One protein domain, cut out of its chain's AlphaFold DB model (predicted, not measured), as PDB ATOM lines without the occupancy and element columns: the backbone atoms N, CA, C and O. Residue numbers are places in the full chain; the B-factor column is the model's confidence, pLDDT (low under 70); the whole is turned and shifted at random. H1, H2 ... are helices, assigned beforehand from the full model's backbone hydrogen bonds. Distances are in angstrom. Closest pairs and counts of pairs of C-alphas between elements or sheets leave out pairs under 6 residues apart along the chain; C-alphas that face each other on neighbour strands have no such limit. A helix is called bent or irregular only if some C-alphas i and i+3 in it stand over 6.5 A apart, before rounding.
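AT A GLANCE: This is residues 233 to 279 of the 281 residues of the protein "Predicted protein" of Laccaria bicolor (strain S238N-H82 / ATCC MYA-4686) (UniProt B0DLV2). One long helix, H2, makes the long axis, and a wide loop, residues 243 to 261, swings out from the short helix H1 along one side of H2 and folds back to where H2 begins. H1 and the first printed residues, 233 to 238, lie towards that same beginning of H2, while residues 274 to 279, of which 274 to 278 belong to H2, stick out free at the other end. The printed part has 47 residues with two named helices, H1 then H2 along the chain, and no named strand; its class is all helix, though named elements hold 21 of the 47 residues, under half. It is only just compact, close to loose, with a radius of gyration of the C-alphas of 10.9 A, and it is elongated, spanning 31 by 20 by 17 A.

HOW THE PARTS SIT: H2, residues 262 to 278, is the longest helix, and every O i to N i+4 pair inside it is within hydrogen-bond range. H1, residues 239 to 242, is too short for such a pair, but its one O i to N i+3 pair is within range. H1 and H2 are apart, only just, with their closest C-alphas 8.4 A from each other. Just before each helix, residues 237 to 238 and residues 259 to 260 form a short antiparallel pairing.

IN THESE COORDINATES: H2 has 17 residues and runs 24.0 A from C-alpha 262 at (6.108, -43.272, 25.822) to C-alpha 278 at (20.988, -46.206, 44.365). H1 has four residues and spans 5.5 A from C-alpha 239 at (-0.777, -50.060, 26.327) to C-alpha 242. Neither helix is bent.

THE WHOLE: The two C-alphas farthest apart, those of Leu 258 and Phe 278, are 31.9 A from each other. The printed part has no cut, and the link from H1 to H2, 19 residues, is long. The mean pLDDT of the printed part is 78.2, and residues 246 to 247 and 251 to 257, within that link, are under 70.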
ATOM      1  N   SER A 233       5.007 -34.857  24.786       85.81
ATOM      2  CA  SER A 233       3.882 -35.087  25.699       85.81
ATOM      3  C   SER A 233       2.528 -35.322  25.020       85.81
ATOM      4  O   SER A 233       1.560 -35.662  25.705       85.81
ATOM      5  N   ALA A 234       2.424 -35.120  23.701       89.31
ATOM      6  CA  ALA A 234       1.215 -35.397  22.929       89.31
ATOM      7  C   ALA A 234       1.207 -36.800  22.305       89.31
ATOM      8  O   ALA A 234       0.156 -37.236  21.837       89.31
ATOM      9  N   TYR A 235       2.338 -37.512  22.295       90.12
ATOM     10  CA  TYR A 235       2.384 -38.871  21.767       90.12
ATOM     11  C   TYR A 235       1.719 -39.855  22.717       90.12
ATOM     12  O   TYR A 235       1.934 -39.817  23.928       90.12
ATOM     13  N   ARG A 236       0.908 -40.743  22.150       90.38
ATOM     14  CA  ARG A 236       0.243 -41.825  22.866       90.38
ATOM     15  C   ARG A 236       0.461 -43.122  22.106       90.38
ATOM     16  O   ARG A 236       0.311 -43.134  20.885       90.38
ATOM     17  N   LEU A 237       0.840 -44.172  22.823       87.88
ATOM     18  CA  LEU A 237       0.948 -45.529  22.292       87.88
ATOM     19  C   LEU A 237      -0.061 -46.436  22.990       87.88
ATOM     20  O   LEU A 237      -0.283 -46.234  24.185       87.88
ATOM     21  N   PRO A 238      -0.633 -47.432  22.293       88.81
ATOM     22  CA  PRO A 238      -1.457 -48.453  22.925       88.81
ATOM     23  C   PRO A 238      -0.698 -49.145  24.052       88.81
ATOM     24  O   PRO A 238       0.494 -49.418  23.925       88.81
ATOM     25  N   ILE A 239      -1.390 -49.472  25.136       83.56
ATOM     26  CA  ILE A 239      -0.777 -50.060  26.327       83.56
ATOM     27  C   ILE A 239      -0.043 -51.377  26.055       83.56
ATOM     28  O   ILE A 239       0.980 -51.646  26.681       83.56
ATOM     29  N   ASP A 240      -0.488 -52.149  25.064       82.25
ATOM     30  CA  ASP A 240       0.151 -53.404  24.657       82.25
ATOM     31  C   ASP A 240       1.593 -53.199  24.151       82.25
ATOM     32  O   ASP A 240       2.435 -54.081  24.317       82.25
ATOM     33  N   GLU A 241       1.925 -52.012  23.627       83.69
ATOM     34  CA  GLU A 241       3.295 -51.654  23.215       83.69
ATOM     35  C   GLU A 241       4.256 -51.529  24.410       83.69
ATOM     36  O   GLU A 241       5.473 -51.552  24.243       83.69
ATOM     37  N   SER A 242       3.734 -51.434  25.637       78.12
ATOM     38  CA  SER A 242       4.546 -51.448  26.859       78.12
ATOM     39  C   SER A 242       4.879 -52.864  27.347       78.12
ATOM     40  O   SER A 242       5.675 -53.014  28.273       78.12
ATOM     41  N   VAL A 243       4.281 -53.920  26.774       75.75
ATOM     42  CA  VAL A 243       4.424 -55.320  27.228       75.75
ATOM     43  C   VAL A 243       5.804 -55.931  26.918       75.75
ATOM     44  O   VAL A 243       6.331 -56.647  27.779       75.75
ATOM     45  N   PRO A 244       6.459 -55.659  25.782       74.94
ATOM     46  CA  PRO A 244       7.843 -56.080  25.566       74.94
ATOM     47  C   PRO A 244       8.839 -55.362  26.504       74.94
ATOM     48  O   PRO A 244       8.563 -54.277  27.009       74.94
ATOM     49  N   GLY A 245      10.021 -55.948  26.739       70.88
ATOM     50  CA  GLY A 245      11.137 -55.264  27.415       70.88
ATOM     51  C   GLY A 245      11.338 -55.612  28.896       70.88
ATOM     52  O   GLY A 245      11.415 -56.785  29.258       70.88
ATOM     53  N   VAL A 246      11.524 -54.590  29.742       65.06
ATOM     54  CA  VAL A 246      12.014 -54.736  31.129       65.06
ATOM     55  C   VAL A 246      11.005 -55.427  32.059       65.06
ATOM     56  O   VAL A 246       9.813 -55.147  31.977       65.06
ATOM     57  N   PRO A 247      11.447 -56.293  32.991       64.12
ATOM     58  CA  PRO A 247      10.546 -57.006  33.900       64.12
ATOM     59  C   PRO A 247       9.883 -56.096  34.948       64.12
ATOM     60  O   PRO A 247       8.801 -56.416  35.431       64.12
ATOM     61  N   TYR A 248      10.509 -54.964  35.291       70.88
ATOM     62  CA  TYR A 248       9.981 -53.991  36.250       70.88
ATOM     63  C   TYR A 248       9.520 -52.736  35.519       70.88
ATOM     64  O   TYR A 248      10.342 -51.958  35.037       70.88
ATOM     65  N   LYS A 249       8.203 -52.549  35.437       74.38
ATOM     66  CA  LYS A 249       7.581 -51.441  34.710       74.38
ATOM     67  C   LYS A 249       6.839 -50.501  35.656       74.38
ATOM     68  O   LYS A 249       6.465 -50.903  36.759       74.38
ATOM     69  N   PRO A 250       6.618 -49.245  35.244       74.75
ATOM     70  CA  PRO A 250       5.769 -48.321  35.976       74.75
ATOM     71  C   PRO A 250       4.352 -48.887  36.118       74.75
ATOM     72  O   PRO A 250       3.714 -49.235  35.128       74.75
ATOM     73  N   TRP A 251       3.842 -48.908  37.350       63.41
ATOM     74  CA  TRP A 251       2.530 -49.462  37.713       63.41
ATOM     75  C   TRP A 251       1.346 -48.828  36.965       63.41
ATOM     76  O   TRP A 251       0.302 -49.454  36.843       63.41
ATOM     77  N   GLY A 252       1.497 -47.611  36.422       57.53
ATOM     78  CA  GLY A 252       0.452 -46.940  35.635       57.53
ATOM     79  C   GLY A 252       0.053 -47.685  34.354       57.53
ATOM     80  O   GLY A 252      -0.995 -47.388  33.784       57.53
ATOM     81  N   VAL A 253       0.852 -48.669  33.931       55.91
ATOM     82  CA  VAL A 253       0.506 -49.598  32.851       55.91
ATOM     83  C   VAL A 253      -0.562 -50.618  33.269       55.91
ATOM     84  O   VAL A 253      -1.378 -51.025  32.446       55.91
ATOM     85  N   ASP A 254      -0.628 -50.963  34.555       54.06
ATOM     86  CA  ASP A 254      -1.536 -51.981  35.096       54.06
ATOM     87  C   ASP A 254      -2.906 -51.408  35.533       54.06
ATOM     88  O   ASP A 254      -3.810 -52.158  35.903       54.06
ATOM     89  N   GLU A 255      -3.108 -50.082  35.458       58.16
ATOM     90  CA  GLU A 255      -4.324 -49.380  35.920       58.16
ATOM     91  C   GLU A 255      -5.380 -49.108  34.818       58.16
ATOM     92  O   GLU A 255      -6.192 -48.191  34.934       58.16
ATOM     93  N   ALA A 256      -5.418 -49.915  33.750       57.91
ATOM     94  CA  ALA A 256      -6.423 -49.849  32.672       57.91
ATOM     95  C   ALA A 256      -6.417 -48.568  31.803       57.91
ATOM     96  O   ALA A 256      -7.436 -48.217  31.197       57.91
ATOM     97  N   GLN A 257      -5.277 -47.879  31.687       68.19
ATOM     98  CA  GLN A 257      -5.094 -46.880  30.630       68.19
ATOM     99  C   GLN A 257      -4.984 -47.594  29.277       68.19
ATOM    100  O   GLN A 257      -4.193 -48.519  29.129       68.19
ATOM    101  N   LEU A 258      -5.794 -47.183  28.295       78.50
ATOM    102  CA  LEU A 258      -5.743 -47.754  26.940       78.50
ATOM    103  C   LEU A 258      -4.461 -47.354  26.205       78.50
ATOM    104  O   LEU A 258      -3.903 -48.164  25.466       78.50
ATOM    105  N   ASP A 259      -3.987 -46.133  26.464       87.56
ATOM    106  CA  ASP A 259      -2.797 -45.568  25.847       87.56
ATOM    107  C   ASP A 259      -1.896 -44.923  26.911       87.56
ATOM    108  O   ASP A 259      -2.392 -44.397  27.910       87.56
ATOM    109  N   PHE A 260      -0.585 -44.879  26.668       86.19
ATOM    110  CA  PHE A 260       0.401 -44.267  27.562       86.19
ATOM    111  C   PHE A 260       1.294 -43.245  26.845       86.19
ATOM    112  O   PHE A 260       1.415 -43.246  25.620       86.19
ATOM    113  N   ASP A 261       1.915 -42.350  27.617       88.81
ATOM    114  CA  ASP A 261       2.961 -41.442  27.131       88.81
ATOM    115  C   ASP A 261       4.312 -42.189  27.108       88.81
ATOM    116  O   ASP A 261       4.835 -42.513  28.181       88.81
ATOM    117  N   PRO A 262       4.892 -42.469  25.923       87.56
ATOM    118  CA  PRO A 262       6.108 -43.272  25.822       87.56
ATOM    119  C   PRO A 262       7.332 -42.600  26.446       87.56
ATOM    120  O   PRO A 262       8.176 -43.276  27.025       87.56
ATOM    121  N   PHE A 263       7.415 -41.268  26.400       87.88
ATOM    122  CA  PHE A 263       8.529 -40.555  27.016       87.88
ATOM    123  C   PHE A 263       8.433 -40.608  28.543       87.88
ATOM    124  O   PHE A 263       9.426 -40.862  29.225       87.88
ATOM    125  N   ALA A 264       7.233 -40.397  29.094       88.56
ATOM    126  CA  ALA A 264       7.018 -40.517  30.535       88.56
ATOM    127  C   ALA A 264       7.280 -41.949  31.034       88.56
ATOM    128  O   ALA A 264       7.813 -42.126  32.132       88.56
ATOM    129  N   PHE A 265       6.947 -42.956  30.225       86.25
ATOM    130  CA  PHE A 265       7.239 -44.358  30.511       86.25
ATOM    131  C   PHE A 265       8.744 -44.629  30.611       86.25
ATOM    132  O   PHE A 265       9.182 -45.155  31.634       86.25
ATOM    133  N   ASP A 266       9.547 -44.195  29.633       86.12
ATOM    134  CA  ASP A 266      11.009 -44.344  29.677       86.12
ATOM    135  C   ASP A 266      11.624 -43.655  30.904       86.12
ATOM    136  O   ASP A 266      12.477 -44.223  31.591       86.12
ATOM    137  N   VAL A 267      11.154 -42.445  31.233       87.75
ATOM    138  CA  VAL A 267      11.596 -41.706  32.428       87.75
ATOM    139  C   VAL A 267      11.254 -42.468  33.712       87.75
ATOM    140  O   VAL A 267      12.066 -42.512  34.640       87.75
ATOM    141  N   ALA A 268      10.079 -43.090  33.781       86.81
ATOM    142  CA  ALA A 268       9.672 -43.875  34.938       86.81
ATOM    143  C   ALA A 268      10.458 -45.198  35.051       86.81
ATOM    144  O   ALA A 268      10.884 -45.545  36.152       86.81
ATOM    145  N   CYS A 269      10.737 -45.884  33.936       84.25
ATOM    146  CA  CYS A 269      11.640 -47.042  33.889       84.25
ATOM    147  C   CYS A 269      13.051 -46.682  34.382       84.25
ATOM    148  O   CYS A 269      13.624 -47.396  35.209       84.25
ATOM    149  N   LEU A 270      13.589 -45.539  33.945       84.12
ATOM    150  CA  LEU A 270      14.872 -45.026  34.427       84.12
ATOM    151  C   LEU A 270      14.836 -44.731  35.933       84.12
ATOM    152  O   LEU A 270      15.770 -45.079  36.653       84.12
ATOM    153  N   GLY A 271      13.745 -44.136  36.425       86.44
ATOM    154  CA  GLY A 271      13.531 -43.903  37.853       86.44
ATOM    155  C   GLY A 271      13.533 -45.197  38.671       86.44
ATOM    156  O   GLY A 271      14.198 -45.259  39.701       86.44
ATOM    157  N   ILE A 272      12.859 -46.248  38.191       83.81
ATOM    158  CA  ILE A 272      12.861 -47.579  38.824       83.81
ATOM    159  C   ILE A 272      14.280 -48.151  38.873       83.81
ATOM    160  O   ILE A 272      14.716 -48.585  39.939       83.81
ATOM    161  N   SER A 273      15.018 -48.095  37.759       79.19
ATOM    162  CA  SER A 273      16.416 -48.541  37.711       79.19
ATOM    163  C   SER A 273      17.284 -47.767  38.709       79.19
ATOM    164  O   SER A 273      18.066 -48.366  39.447       79.19
ATOM    165  N   PHE A 274      17.105 -46.448  38.827       80.75
ATOM    166  CA  PHE A 274      17.833 -45.656  39.819       80.75
ATOM    167  C   PHE A 274      17.474 -46.032  41.254       80.75
ATOM    168  O   PHE A 274      18.365 -46.120  42.096       80.75
ATOM    169  N   CYS A 275      16.202 -46.291  41.544       83.62
ATOM    170  CA  CYS A 275      15.786 -46.771  42.855       83.62
ATOM    171  C   CYS A 275      16.447 -48.114  43.187       83.62
ATOM    172  O   CYS A 275      17.051 -48.250  44.244       83.62
ATOM    173  N   GLN A 276      16.419 -49.075  42.262       77.25
ATOM    174  CA  GLN A 276      17.007 -50.404  42.466       77.25
ATOM    175  C   GLN A 276      18.522 -50.370  42.708       77.25
ATOM    176  O   GLN A 276      19.036 -51.199  43.454       77.25
ATOM    177  N   ASN A 277      19.224 -49.412  42.101       72.69
ATOM    178  CA  ASN A 277      20.684 -49.337  42.158       72.69
ATOM    179  C   ASN A 277      21.235 -48.358  43.199       72.69
ATOM    180  O   ASN A 277      22.367 -48.522  43.652       72.69
ATOM    181  N   PHE A 278      20.474 -47.322  43.563       73.81
ATOM    182  CA  PHE A 278      20.988 -46.206  44.365       73.81
ATOM    183  C   PHE A 278      20.136 -45.844  45.581       73.81
ATOM    184  O   PHE A 278      20.622 -45.089  46.427       73.81
ATOM    185  N   GLN A 279      18.902 -46.349  45.724       73.06
ATOM    186  CA  GLN A 279      18.193 -46.205  46.997       73.06
ATOM    187  C   GLN A 279      18.779 -47.193  48.002       73.06
ATOM    188  O   GLN A 279      18.399 -48.358  48.077       73.06
TER     189      GLN A 279